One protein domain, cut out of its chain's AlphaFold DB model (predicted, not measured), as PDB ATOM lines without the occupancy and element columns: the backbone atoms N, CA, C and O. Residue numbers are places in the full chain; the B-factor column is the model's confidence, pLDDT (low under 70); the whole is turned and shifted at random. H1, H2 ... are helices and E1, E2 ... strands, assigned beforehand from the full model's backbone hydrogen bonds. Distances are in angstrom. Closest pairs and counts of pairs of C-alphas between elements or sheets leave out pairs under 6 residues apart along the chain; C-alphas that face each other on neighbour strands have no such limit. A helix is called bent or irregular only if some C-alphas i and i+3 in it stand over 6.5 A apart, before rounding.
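AT A GLANCE: This is residues 4 to 95 of the 135 residues of an uncharacterized protein of Candidatus Bathyarchaeota archaeon (UniProt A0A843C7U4). A small, twisted sheet of three antiparallel strands, E1, E2 and E3, is covered on one face by two helices: H1, sharply kinked, crosses over the three strands, and H2 folds back after it to lie over E2. Residues 12 to 17, in the loop between E1 and E2, stick out from this two-layer body, in which both helices are on the same face. The printed part has 92 residues, with three named strands and then two named helices in the order E1 E2 E3 H1 H2; the sheet order is E1 - E2 - E3, and the class is mixed, helices and strands. It is compact, with a radius of gyration of the C-alphas of 13.6 A and a rounded outline of 37 by 33 by 26 A.

IN THESE COORDINATES: Find C-alpha 4 at (-0.724, -5.540, 22.252); from there strand E1, residues 4 to 10, runs 19.1 A. E2, residues 19 to 26, runs 22.6 A, and the short E3 has residues 37 to 40. H1, residues 54 to 75, begins at C-alpha 54, (12.585, 3.303, 18.354), and measures 23.6 A; it is irregular, with C-alphas 58 and 61 9.6 A apart, and has a kink of 108 degrees near residue 61. H2, residues 81 to 94, runs 20.3 A to C-alpha 94 at (-2.034, 7.797, 10.480).

HOW THE PARTS SIT: Begin at the inner strand E2. E1 and E2 form an antiparallel hairpin at 152 degrees; look for N 6 and O 23, 2.8 A apart. E2 and E3 form another at 142 degrees, with N 24 and O 39 at 2.8 A. The three make a meander, each strand the antiparallel neighbour of the one before. H1 is on the sheet at a height of 9.5 A, over E1, E2 and E3, and runs across the strands, at 89 degrees to E3 on the local plane; the C-alphas of Leu 5 and Leu 70, the closest of E1 and H1, are 5.9 A apart. H2, on the same face, is over E2 at a height of 9.3 A; its closest C-alphas to that strand are Thr 83 and Arg 20, 7.5 A. H1 and H2 touch as a helical hairpin, a steep tilt of 43 degrees, opposite ways, closest at the C-alphas of Leu 71 and Ile 87, 6.1 A. In H2 every O i to N i+4 pair is within hydrogen-bond range; in H1, 14 of 18 are.

THE WHOLE: The two C-alphas farthest apart are those of Lys 13 and Ile 49, 38.3 A. The printed part has no cut. Look to residues 41 to 53 for the long link, from E3 to H1; the link from H1 to H2 is tight. The sheet is only just strongly twisted, its C-alphas up to 4.1 A off its best plane. Mean pLDDT of the printed part is 79.4, and residues 11 to 19, 30 to 35 and 46 to 51 are under 70.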
ATOM      1  N   ARG A   4       0.436  -6.159  21.609       86.31
ATOM      2  CA  ARG A   4      -0.724  -5.540  22.252       86.31
ATOM      3  C   ARG A   4      -0.440  -4.082  22.598       86.31
ATOM      4  O   ARG A   4       0.661  -3.713  22.992       86.31
ATOM      5  N   LEU A   5      -1.476  -3.258  22.463       87.75
ATOM      6  CA  LEU A   5      -1.459  -1.866  22.889       87.75
ATOM      7  C   LEU A   5      -1.814  -1.792  24.379       87.75
ATOM      8  O   LEU A   5      -2.910  -2.196  24.771       87.75
ATOM      9  N   HIS A   6      -0.904  -1.267  25.189       86.06
ATOM     10  CA  HIS A   6      -1.143  -0.932  26.587       86.06
ATOM     11  C   HIS A   6      -1.192   0.593  26.740       86.06
ATOM     12  O   HIS A   6      -0.345   1.312  26.200       86.06
ATOM     13  N   ILE A   7      -2.222   1.097  27.419       85.12
ATOM     14  CA  ILE A   7      -2.495   2.532  27.534       85.12
ATOM     15  C   ILE A   7      -2.399   2.916  29.001       85.12
ATOM     16  O   ILE A   7      -3.148   2.404  29.826       85.12
ATOM     17  N   THR A   8      -1.500   3.844  29.305       83.88
ATOM     18  CA  THR A   8      -1.354   4.408  30.647       83.88
ATOM     19  C   THR A   8      -1.771   5.867  30.625       83.88
ATOM     20  O   THR A   8      -1.292   6.640  29.784       83.88
ATOM     21  N   GLN A   9      -2.622   6.259  31.564       79.12
ATOM     22  CA  GLN A   9      -2.927   7.658  31.820       79.12
ATOM     23  C   GLN A   9      -1.858   8.223  32.752       79.12
ATOM     24  O   GLN A   9      -1.638   7.701  33.841       79.12
ATOM     25  N   LYS A  10      -1.158   9.270  32.311       71.12
ATOM     26  CA  LYS A  10      -0.301  10.038  33.210       71.12
ATOM     27  C   LYS A  10      -1.154  11.121  33.852       71.12
ATOM     28  O   LYS A  10      -1.673  11.981  33.142       71.12
ATOM     29  N   GLU A  11      -1.273  11.086  35.172       63.31
ATOM     30  CA  GLU A  11      -1.870  12.185  35.921       63.31
ATOM     31  C   GLU A  11      -0.960  13.410  35.804       63.31
ATOM     32  O   GLU A  11       0.212  13.408  36.191       63.31
ATOM     33  N   THR A  12      -1.487  14.449  35.173       63.97
ATOM     34  CA  THR A  12      -0.896  15.782  35.137       63.97
ATOM     35  C   THR A  12      -1.744  16.687  36.014       63.97
ATOM     36  O   THR A  12      -2.958  16.506  36.078       63.97
ATOM     37  N   LYS A  13      -1.122  17.671  36.682       58.81
ATOM     38  CA  LYS A  13      -1.852  18.649  37.514       58.81
ATOM     39  C   LYS A  13      -2.969  19.355  36.729       58.81
ATOM     40  O   LYS A  13      -3.999  19.686  37.302       58.81
ATOM     41  N   ASP A  14      -2.793  19.488  35.414       55.22
ATOM     42  CA  ASP A  14      -3.847  19.867  34.480       55.22
ATOM     43  C   ASP A  14      -4.657  18.643  34.033       55.22
ATOM     44  O   ASP A  14      -4.226  17.861  33.180       55.22
ATOM     45  N   TYR A  15      -5.866  18.514  34.579       48.47
ATOM     46  CA  TYR A  15      -6.863  17.500  34.213       48.47
ATOM     47  C   TYR A  15      -7.320  17.612  32.747       48.47
ATOM     48  O   TYR A  15      -7.693  16.613  32.140       48.47
ATOM     49  N   LEU A  16      -7.218  18.802  32.138       49.00
ATOM     50  CA  LEU A  16      -7.502  19.026  30.711       49.00
ATOM     51  C   LEU A  16      -6.396  18.505  29.773       49.00
ATOM     52  O   LEU A  16      -6.613  18.402  28.568       49.00
ATOM     53  N   LEU A  17      -5.211  18.191  30.309       51.84
ATOM     54  CA  LEU A  17      -4.029  17.774  29.549       51.84
ATOM     55  C   LEU A  17      -3.596  16.339  29.861       51.84
ATOM     56  O   LEU A  17      -2.469  15.979  29.522       51.84
ATOM     57  N   ALA A  18      -4.459  15.525  30.481       56.53
ATOM     58  CA  ALA A  18      -4.146  14.142  30.830       56.53
ATOM     59  C   ALA A  18      -3.539  13.394  29.625       56.53
ATOM     60  O   ALA A  18      -4.214  13.025  28.658       56.53
ATOM     61  N   GLN A  19      -2.218  13.197  29.660       69.69
ATOM     62  CA  GLN A  19      -1.486  12.616  28.543       69.69
ATOM     63  C   GLN A  19      -1.605  11.097  28.606       69.69
ATOM     64  O   GLN A  19      -0.999  10.434  29.453       69.69
ATOM     65  N   ARG A  20      -2.355  10.530  27.661       77.44
ATOM     66  CA  ARG A  20      -2.388   9.082  27.436       77.44
ATOM     67  C   ARG A  20      -1.149   8.648  26.672       77.44
ATOM     68  O   ARG A  20      -0.910   9.081  25.542       77.44
ATOM     69  N   ARG A  21      -0.363   7.769  27.287       82.75
ATOM     70  CA  ARG A  21       0.784   7.126  26.648       82.75
ATOM     71  C   ARG A  21       0.363   5.774  26.111       82.75
ATOM     72  O   ARG A  21      -0.298   4.998  26.790       82.75
ATOM     73  N   PHE A  22       0.776   5.518  24.881       86.06
ATOM     74  CA  PHE A  22       0.509   4.280  24.176       86.06
ATOM     75  C   PHE A  22       1.800   3.491  24.113       86.06
ATOM     76  O   PHE A  22       2.799   3.968  23.578       86.06
ATOM     77  N   THR A  23       1.772   2.297  24.669       87.69
ATOM     78  CA  THR A  23       2.922   1.411  24.784       87.69
ATOM     79  C   THR A  23       2.629   0.114  24.052       87.69
ATOM     80  O   THR A  23       1.482  -0.330  23.989       87.69
ATOM     81  N   VAL A  24       3.657  -0.447  23.430       85.88
ATOM     82  CA  VAL A  24       3.588  -1.692  22.672       85.88
ATOM     83  C   VAL A  24       4.241  -2.773  23.515       85.88
ATOM     84  O   VAL A  24       5.389  -2.628  23.936       85.88
ATOM     85  N   VAL A  25       3.487  -3.834  23.768       85.38
ATOM     86  CA  VAL A  25       3.896  -4.991  24.571       85.38
ATOM     87  C   VAL A  25       3.891  -6.216  23.665       85.38
ATOM     88  O   VAL A  25       2.944  -6.369  22.892       85.38
ATOM     89  N   ASP A  26       4.908  -7.075  23.742       84.06
ATOM     90  CA  ASP A  26       4.958  -8.329  22.973       84.06
ATOM     91  C   ASP A  26       4.660  -9.541  23.852       84.06
ATOM     92  O   ASP A  26       5.515 -10.026  24.586       84.06
ATOM     93  N   LEU A  27       3.443 -10.062  23.747       80.56
ATOM     94  CA  LEU A  27       2.969 -11.178  24.565       80.56
ATOM     95  C   LEU A  27       3.688 -12.506  24.272       80.56
ATOM     96  O   LEU A  27       3.499 -13.456  25.031       80.56
ATOM     97  N   ASP A  28       4.485 -12.587  23.201       79.38
ATOM     98  CA  ASP A  28       5.306 -13.768  22.914       79.38
ATOM     99  C   ASP A  28       6.540 -13.848  23.834       79.38
ATOM    100  O   ASP A  28       7.029 -14.944  24.094       79.38
ATOM    101  N   MET A  29       7.039 -12.714  24.348       73.69
ATOM    102  CA  MET A  29       8.251 -12.684  25.183       73.69
ATOM    103  C   MET A  29       7.992 -13.117  26.632       73.69
ATOM    104  O   MET A  29       8.845 -13.750  27.246       73.69
ATOM    105  N   SER A  30       6.837 -12.758  27.192       68.94
ATOM    106  CA  SER A  30       6.407 -13.184  28.526       68.94
ATOM    107  C   SER A  30       4.905 -12.959  28.690       68.94
ATOM    108  O   SER A  30       4.369 -11.928  28.272       68.94
ATOM    109  N   LYS A  31       4.231 -13.915  29.333       68.69
ATOM    110  CA  LYS A  31       2.831 -13.775  29.768       68.69
ATOM    111  C   LYS A  31       2.716 -13.218  31.190       68.69
ATOM    112  O   LYS A  31       1.670 -12.660  31.523       68.69
ATOM    113  N   ASP A  32       3.781 -13.334  31.980       68.31
ATOM    114  CA  ASP A  32       3.812 -12.971  33.394       68.31
ATOM    115  C   ASP A  32       4.416 -11.585  33.615       68.31
ATOM    116  O   ASP A  32       5.187 -11.075  32.797       68.31
ATOM    117  N   TYR A  33       4.037 -10.963  34.733       59.09
ATOM    118  CA  TYR A  33       4.594  -9.681  35.149       59.09
ATOM    119  C   TYR A  33       6.101  -9.813  35.456       59.09
ATOM    120  O   TYR A  33       6.489 -10.770  36.129       59.09
ATOM    121  N   PRO A  34       6.940  -8.838  35.054       65.44
ATOM    122  CA  PRO A  34       6.593  -7.604  34.343       65.44
ATOM    123  C   PRO A  34       6.229  -7.834  32.873       65.44
ATOM    124  O   PRO A  34       6.858  -8.624  32.173       65.44
ATOM    125  N   GLN A  35       5.219  -7.098  32.392       69.06
ATOM    126  CA  GLN A  35       4.820  -7.171  30.987       69.06
ATOM    127  C   GLN A  35       5.994  -6.780  30.071       69.06
ATOM    128  O   GLN A  35       6.652  -5.766  30.333       69.06
ATOM    129  N   PRO A  36       6.232  -7.527  28.981       79.25
ATOM    130  CA  PRO A  36       7.357  -7.310  28.074       79.25
ATOM    131  C   PRO A  36       7.141  -6.058  27.219       79.25
ATOM    132  O   PRO A  36       6.613  -6.094  26.104       79.25
ATOM    133  N   PHE A  37       7.521  -4.915  27.782       81.56
ATOM    134  CA  PHE A  37       7.497  -3.634  27.098       81.56
ATOM    135  C   PHE A  37       8.537  -3.615  25.977       81.56
ATOM    136  O   PHE A  37       9.729  -3.794  26.217       81.56
ATOM    137  N   VAL A  38       8.080  -3.336  24.757       83.00
ATOM    138  CA  VAL A  38       8.951  -3.220  23.586       83.00
ATOM    139  C   VAL A  38       9.316  -1.759  23.348       83.00
ATOM    140  O   VAL A  38      10.487  -1.398  23.282       83.00
ATOM    141  N   CYS A  39       8.309  -0.897  23.183       83.56
ATOM    142  CA  CYS A  39       8.519   0.519  22.888       83.56
ATOM    143  C   CYS A  39       7.246   1.359  23.076       83.56
ATOM    144  O   CYS A  39       6.137   0.851  23.248       83.56
ATOM    145  N   ILE A  40       7.401   2.684  23.024       86.44
ATOM    146  CA  ILE A  40       6.283   3.634  22.978       86.44
ATOM    147  C   ILE A  40       5.804   3.762  21.531       86.44
ATOM    148  O   ILE A  40       6.616   3.961  20.631       86.44
ATOM    149  N   LEU A  41       4.486   3.731  21.318       87.69
ATOM    150  CA  LEU A  41       3.880   4.054  20.030       87.69
ATOM    151  C   LEU A  41       3.872   5.586  19.840       87.69
ATOM    152  O   LEU A  41       3.096   6.277  20.527       87.69
ATOM    153  N   PRO A  42       4.696   6.137  18.928       83.31
ATOM    154  CA  PRO A  42       4.761   7.574  18.678       83.31
ATOM    155  C   PRO A  42       3.437   8.114  18.117       83.31
ATOM    156  O   PRO A  42       2.608   7.375  17.590       83.31
ATOM    157  N   ILE A  43       3.228   9.427  18.253       79.25
ATOM    158  CA  ILE A  43       2.056  10.120  17.684       79.25
ATOM    159  C   ILE A  43       2.230  10.284  16.171       79.25
ATOM    160  O   ILE A  43       1.334   9.963  15.399       79.25
ATOM    161  N   ASN A  44       3.404  10.764  15.762       74.81
ATOM    162  CA  ASN A  44       3.753  10.973  14.366       74.81
ATOM    163  C   ASN A  44       4.656   9.829  13.915       74.81
ATOM    164  O   ASN A  44       5.746   9.671  14.463       74.81
ATOM    165  N   ILE A  45       4.205   9.069  12.920       77.81
ATOM    166  CA  ILE A  45       5.019   8.066  12.233       77.81
ATOM    167  C   ILE A  45       5.291   8.603  10.835       77.81
ATOM    168  O   ILE A  45       4.352   8.878  10.083       77.81
ATOM    169  N   LYS A  46       6.563   8.789  10.491       68.44
ATOM    170  CA  LYS A  46       6.954   9.185   9.137       68.44
ATOM    171  C   LYS A  46       7.343   7.924   8.377       68.44
ATOM    172  O   LYS A  46       8.267   7.227   8.772       68.44
ATOM    173  N   ALA A  47       6.668   7.655   7.259       60.66
ATOM    174  CA  ALA A  47       7.163   6.692   6.279       60.66
ATOM    175  C   ALA A  47       8.427   7.278   5.633       60.66
ATOM    176  O   ALA A  47       8.350   8.024   4.660       60.66
ATOM    177  N   GLY A  48       9.581   7.027   6.241       61.06
ATOM    178  CA  GLY A  48      10.871   7.521   5.784       61.06
ATOM    179  C   GLY A  48      11.960   6.475   5.978       61.06
ATOM    180  O   GLY A  48      11.818   5.551   6.769       61.06
ATOM    181  N   ILE A  49      13.059   6.640   5.240       55.56
ATOM    182  CA  ILE A  49      14.203   5.711   5.237       55.56
ATOM    183  C   ILE A  49      15.004   5.801   6.548       55.56
ATOM    184  O   ILE A  49      15.632   4.835   6.965       55.56
ATOM    185  N   LYS A  50      14.969   6.956   7.226       65.50
ATOM    186  CA  LYS A  50      15.650   7.164   8.506       65.50
ATOM    187  C   LYS A  50      14.636   7.109   9.643       65.50
ATOM    188  O   LYS A  50      13.759   7.971   9.717       65.50
ATOM    189  N   SER A  51      14.785   6.125  10.530       66.25
ATOM    190  CA  SER A  51      13.956   5.993  11.728       66.25
ATOM    191  C   SER A  51      14.121   7.221  12.620       66.25
ATOM    192  O   SER A  51      15.228   7.538  13.062       66.25
ATOM    193  N   SER A  52      13.020   7.907  12.897       74.38
ATOM    194  CA  SER A  52      12.986   9.040  13.825       74.38
ATOM    195  C   SER A  52      12.788   8.606  15.279       74.38
ATOM    196  O   SER A  52      13.002   9.396  16.197       74.38
ATOM    197  N   ASN A  53      12.364   7.359  15.501       81.44
ATOM    198  CA  ASN A  53      12.048   6.811  16.815       81.44
ATOM    199  C   ASN A  53      12.279   5.287  16.873       81.44
ATOM    200  O   ASN A  53      12.395   4.628  15.842       81.44
ATOM    201  N   ILE A  54      12.326   4.734  18.094       85.31
ATOM    202  CA  ILE A  54      12.585   3.303  18.354       85.31
ATOM    203  C   ILE A  54      11.548   2.411  17.657       85.31
ATOM    204  O   ILE A  54      11.909   1.392  17.081       85.31
ATOM    205  N   PHE A  55      10.273   2.808  17.659       86.56
ATOM    206  CA  PHE A  55       9.202   2.048  17.010       86.56
ATOM    207  C   PHE A  55       9.431   1.926  15.493       86.56
ATOM    208  O   PHE A  55       9.344   0.835  14.938       86.56
ATOM    209  N   GLU A  56       9.789   3.020  14.817       85.12
ATOM    210  CA  GLU A  56      10.173   3.006  13.399       85.12
ATOM    211  C   GLU A  56      11.448   2.194  13.152       85.12
ATOM    212  O   GLU A  56      11.541   1.528  12.128       85.12
ATOM    213  N   GLY A  57      12.413   2.209  14.075       84.00
ATOM    214  CA  GLY A  57      13.617   1.379  13.973       84.00
ATOM    215  C   GLY A  57      13.320  -0.122  14.051       84.00
ATOM    216  O   GLY A  57      13.909  -0.901  13.313       84.00
ATOM    217  N   LEU A  58      12.373  -0.520  14.907       84.81
ATOM    218  CA  LEU A  58      11.981  -1.921  15.094       84.81
ATOM    219  C   LEU A  58      11.111  -2.457  13.954       84.81
ATOM    220  O   LEU A  58      11.251  -3.612  13.562       84.81
ATOM    221  N   PHE A  59      10.195  -1.634  13.442       85.00
ATOM    222  CA  PHE A  59       9.166  -2.068  12.491       85.00
ATOM    223  C   PHE A  59       9.362  -1.536  11.064       85.00
ATOM    224  O   PHE A  59       8.606  -1.905  10.165       85.00
ATOM    225  N   GLY A  60      10.344  -0.661  10.837       85.12
ATOM    226  CA  GLY A  60      10.733  -0.158   9.520       85.12
ATOM    227  C   GLY A  60       9.563   0.370   8.687       85.12
ATOM    228  O   GLY A  60       8.757   1.192   9.138       85.12
ATOM    229  N   THR A  61       9.454  -0.131   7.457       84.62
ATOM    230  CA  THR A  61       8.403   0.220   6.488       84.62
ATOM    231  C   THR A  61       7.002  -0.210   6.925       84.62
ATOM    232  O   THR A  61       6.022   0.422   6.531       84.62
ATOM    233  N   ASP A  62       6.893  -1.236   7.772       86.88
ATOM    234  CA  ASP A  62       5.613  -1.756   8.263       86.88
ATOM    235  C   ASP A  62       5.091  -1.020   9.501       86.88
ATOM    236  O   ASP A  62       3.955  -1.243   9.925       86.88
ATOM    237  N   SER A  63       5.873  -0.090  10.057       88.12
ATOM    238  CA  SER A  63       5.524   0.710  11.238       88.12
ATOM    239  C   SER A  63       4.109   1.305  11.173       88.12
ATOM    240  O   SER A  63       3.324   1.128  12.106       88.12
ATOM    241  N   ILE A  64       3.717   1.939  10.060       88.25
ATOM    242  CA  ILE A  64       2.369   2.520   9.899       88.25
ATOM    243  C   ILE A  64       1.282   1.440   9.917       88.25
ATOM    244  O   ILE A  64       0.232   1.622  10.539       88.25
ATOM    245  N   LYS A  65       1.516   0.320   9.228       89.69
ATOM    246  CA  LYS A  65       0.562  -0.791   9.140       89.69
ATOM    247  C   LYS A  65       0.344  -1.416  10.518       89.69
ATOM    248  O   LYS A  65      -0.800  -1.577  10.936       89.69
ATOM    249  N   ILE A  66       1.428  -1.684  11.240       90.69
ATOM    250  CA  ILE A  66       1.401  -2.250  12.593       90.69
ATOM    251  C   ILE A  66       0.737  -1.276  13.569       90.69
ATOM    252  O   ILE A  66      -0.136  -1.676  14.338       90.69
ATOM    253  N   ALA A  67       1.064   0.017  13.499       90.56
ATOM    254  CA  ALA A  67       0.436   1.043  14.325       90.56
ATOM    255  C   ALA A  67      -1.086   1.103  14.123       90.56
ATOM    256  O   ALA A  67      -1.832   1.130  15.103       90.56
ATOM    257  N   LYS A  68      -1.561   1.071  12.868       90.75
ATOM    258  CA  LYS A  68      -2.999   1.013  12.561       90.75
ATOM    259  C   LYS A  68      -3.645  -0.232  13.154       90.75
ATOM    260  O   LYS A  68      -4.619  -0.104  13.886       90.75
ATOM    261  N   GLN A  69      -3.065  -1.408  12.924       92.00
ATOM    262  CA  GLN A  69      -3.591  -2.663  13.465       92.00
ATOM    263  C   GLN A  69      -3.668  -2.653  14.997       92.00
ATOM    264  O   GLN A  69      -4.655  -3.115  15.568       92.00
ATOM    265  N   LEU A  70      -2.654  -2.111  15.678       91.62
ATOM    266  CA  LEU A  70      -2.639  -1.987  17.136       91.62
ATOM    267  C   LEU A  70      -3.743  -1.059  17.648       91.62
ATOM    268  O   LEU A  70      -4.427  -1.396  18.614       91.62
ATOM    269  N   LEU A  71      -3.945   0.085  16.995       90.88
ATOM    270  CA  LEU A  71      -4.992   1.042  17.355       90.88
ATOM    271  C   LEU A  71      -6.396   0.490  17.059       90.88
ATOM    272  O   LEU A  71      -7.279   0.609  17.904       90.88
ATOM    273  N   GLU A  72      -6.599  -0.181  15.923       91.56
ATOM    274  CA  GLU A  72      -7.865  -0.844  15.572       91.56
ATOM    275  C   GLU A  72      -8.216  -1.968  16.552       91.56
ATOM    276  O   GLU A  72      -9.357  -2.068  17.002       91.56
ATOM    277  N   LYS A  73      -7.233  -2.792  16.937       89.94
ATOM    278  CA  LYS A  73      -7.408  -3.791  18.003       89.94
ATOM    279  C   LYS A  73      -7.713  -3.118  19.343       89.94
ATOM    280  O   LYS A  73      -8.585  -3.587  20.072       89.94
ATOM    281  N   GLY A  74      -7.046  -2.004  19.644       86.19
ATOM    282  CA  GLY A  74      -7.315  -1.183  20.824       86.19
ATOM    283  C   GLY A  74      -8.766  -0.697  20.889       86.19
ATOM    284  O   GLY A  74      -9.381  -0.796  21.943       86.19
ATOM    285  N   LEU A  75      -9.357  -0.275  19.765       88.19
ATOM    286  CA  LEU A  75     -10.765   0.155  19.705       88.19
ATOM    287  C   LEU A  75     -11.775  -0.951  20.031       88.19
ATOM    288  O   LEU A  75     -12.898  -0.640  20.413       88.19
ATOM    289  N   LYS A  76     -11.399  -2.228  19.889       87.88
ATOM    290  CA  LYS A  76     -12.256  -3.365  20.264       87.88
ATOM    291  C   LYS A  76     -12.269  -3.626  21.776       87.88
ATOM    292  O   LYS A  76     -13.076  -4.420  22.247       87.88
ATOM    293  N   SER A  77     -11.369  -2.997  22.532       85.00
ATOM    294  CA  SER A  77     -11.304  -3.135  23.990       85.00
ATOM    295  C   SER A  77     -12.295  -2.191  24.678       85.00
ATOM    296  O   SER A  77     -12.604  -1.117  24.165       85.00
ATOM    297  N   LYS A  78     -12.781  -2.575  25.865       82.75
ATOM    298  CA  LYS A  78     -13.688  -1.751  26.682       82.75
ATOM    299  C   LYS A  78     -12.911  -0.643  27.406       82.75
ATOM    300  O   LYS A  78     -12.589  -0.784  28.580       82.75
ATOM    301  N   TYR A  79     -12.580   0.426  26.688       84.38
ATOM    302  CA  TYR A  79     -11.998   1.642  27.263       84.38
ATOM    303  C   TYR A  79     -13.072   2.700  27.551       84.38
ATOM    304  O   TYR A  79     -14.173   2.652  27.000       84.38
ATOM    305  N   ASP A  80     -12.736   3.689  28.378       85.75
ATOM    306  CA  ASP A  80     -13.548   4.889  28.565       85.75
ATOM    307  C   ASP A  80     -13.696   5.690  27.254       85.75
ATOM    308  O   ASP A  80     -12.923   5.543  26.294       85.75
ATOM    309  N   LEU A  81     -14.720   6.548  27.203       84.62
ATOM    310  CA  LEU A  81     -15.048   7.355  26.021       84.62
ATOM    311  C   LEU A  81     -13.874   8.227  25.566       84.62
ATOM    312  O   LEU A  81     -13.661   8.413  24.365       84.62
ATOM    313  N   GLU A  82     -13.103   8.747  26.513       83.75
ATOM    314  CA  GLU A  82     -12.013   9.667  26.239       83.75
ATOM    315  C   GLU A  82     -10.789   8.919  25.685       83.75
ATOM    316  O   GLU A  82     -10.264   9.301  24.638       83.75
ATOM    317  N   THR A  83     -10.410   7.776  26.265       82.38
ATOM    318  CA  THR A  83      -9.390   6.879  25.691       82.38
ATOM    319  C   THR A  83      -9.773   6.432  24.284       82.38
ATOM    320  O   THR A  83      -8.956   6.492  23.360       82.38
ATOM    321  N   THR A  84     -11.036   6.055  24.085       86.75
ATOM    322  CA  THR A  84     -11.554   5.656  22.772       86.75
ATOM    323  C   THR A  84     -11.442   6.795  21.756       86.75
ATOM    324  O   THR A  84     -11.031   6.573  20.614       86.75
ATOM    325  N   ARG A  85     -11.756   8.033  22.159       86.56
ATOM    326  CA  ARG A  85     -11.602   9.227  21.319       86.56
ATOM    327  C   ARG A  85     -10.144   9.445  20.917       86.56
ATOM    328  O   ARG A  85      -9.877   9.610  19.729       86.56
ATOM    329  N   VAL A  86      -9.208   9.373  21.864       86.50
ATOM    330  CA  VAL A  86      -7.774   9.559  21.582       86.50
ATOM    331  C   VAL A  86      -7.249   8.491  20.616       86.50
ATOM    332  O   VAL A  86      -6.488   8.817  19.703       86.50
ATOM    333  N   ILE A  87      -7.684   7.231  20.754       87.94
ATOM    334  CA  ILE A  87      -7.331   6.166  19.799       87.94
ATOM    335  C   ILE A  87      -7.833   6.515  18.391       87.94
ATOM    336  O   ILE A  87      -7.062   6.432  17.431       87.94
ATOM    337  N   ARG A  88      -9.099   6.938  18.251       88.38
ATOM    338  CA  ARG A  88      -9.671   7.334  16.948       88.38
ATOM    339  C   ARG A  88      -8.927   8.515  16.333       88.38
ATOM    340  O   ARG A  88      -8.659   8.505  15.135       88.38
ATOM    341  N   ASP A  89      -8.591   9.519  17.135       86.00
ATOM    342  CA  ASP A  89      -7.889  10.710  16.658       86.00
ATOM    343  C   ASP A  89      -6.469  10.368  16.182       86.00
ATOM    344  O   ASP A  89      -6.062  10.820  15.111       86.00
ATOM    345  N   ARG A  90      -5.754   9.480  16.887       85.69
ATOM    346  CA  ARG A  90      -4.474   8.927  16.405       85.69
ATOM    347  C   ARG A  90      -4.627   8.167  15.093       85.69
ATOM    348  O   ARG A  90      -3.820   8.337  14.184       85.69
ATOM    349  N   LEU A  91      -5.668   7.351  14.965       88.25
ATOM    350  CA  LEU A  91      -5.904   6.560  13.757       88.25
ATOM    351  C   LEU A  91      -6.140   7.461  12.531       88.25
ATOM    352  O   LEU A  91      -5.575   7.206  11.469       88.25
ATOM    353  N   LYS A  92      -6.864   8.577  12.709       84.81
ATOM    354  CA  LYS A  92      -7.039   9.621  11.681       84.81
ATOM    355  C   LYS A  92      -5.733  10.315  11.287       84.81
ATOM    356  O   LYS A  92      -5.583  10.727  10.141       84.81
ATOM    357  N   GLN A  93      -4.793  10.474  12.217       82.00
ATOM    358  CA  GLN A  93      -3.484  11.071  11.920       82.00
ATOM    359  C   GLN A  93      -2.593  10.131  11.095       82.00
ATOM    360  O   GLN A  93      -1.797  10.603  10.289       82.00
ATOM    361  N   LEU A  94      -2.758   8.813  11.254       81.94
ATOM    362  CA  LEU A  94      -2.034   7.797  10.480       81.94
ATOM    363  C   LEU A  94      -2.655   7.511   9.105       81.94
ATOM    364  O   LEU A  94      -2.023   6.883   8.250       81.94
ATOM    365  N   THR A  95      -3.907   7.905   8.874       75.69
ATOM    366  CA  THR A  95      -4.500   7.851   7.536       75.69
ATOM    367  C   THR A  95      -3.995   9.026   6.699       75.69
ATOM    368  O   THR A  95      -4.146  10.170   7.133       75.69
TER     369      THR A  95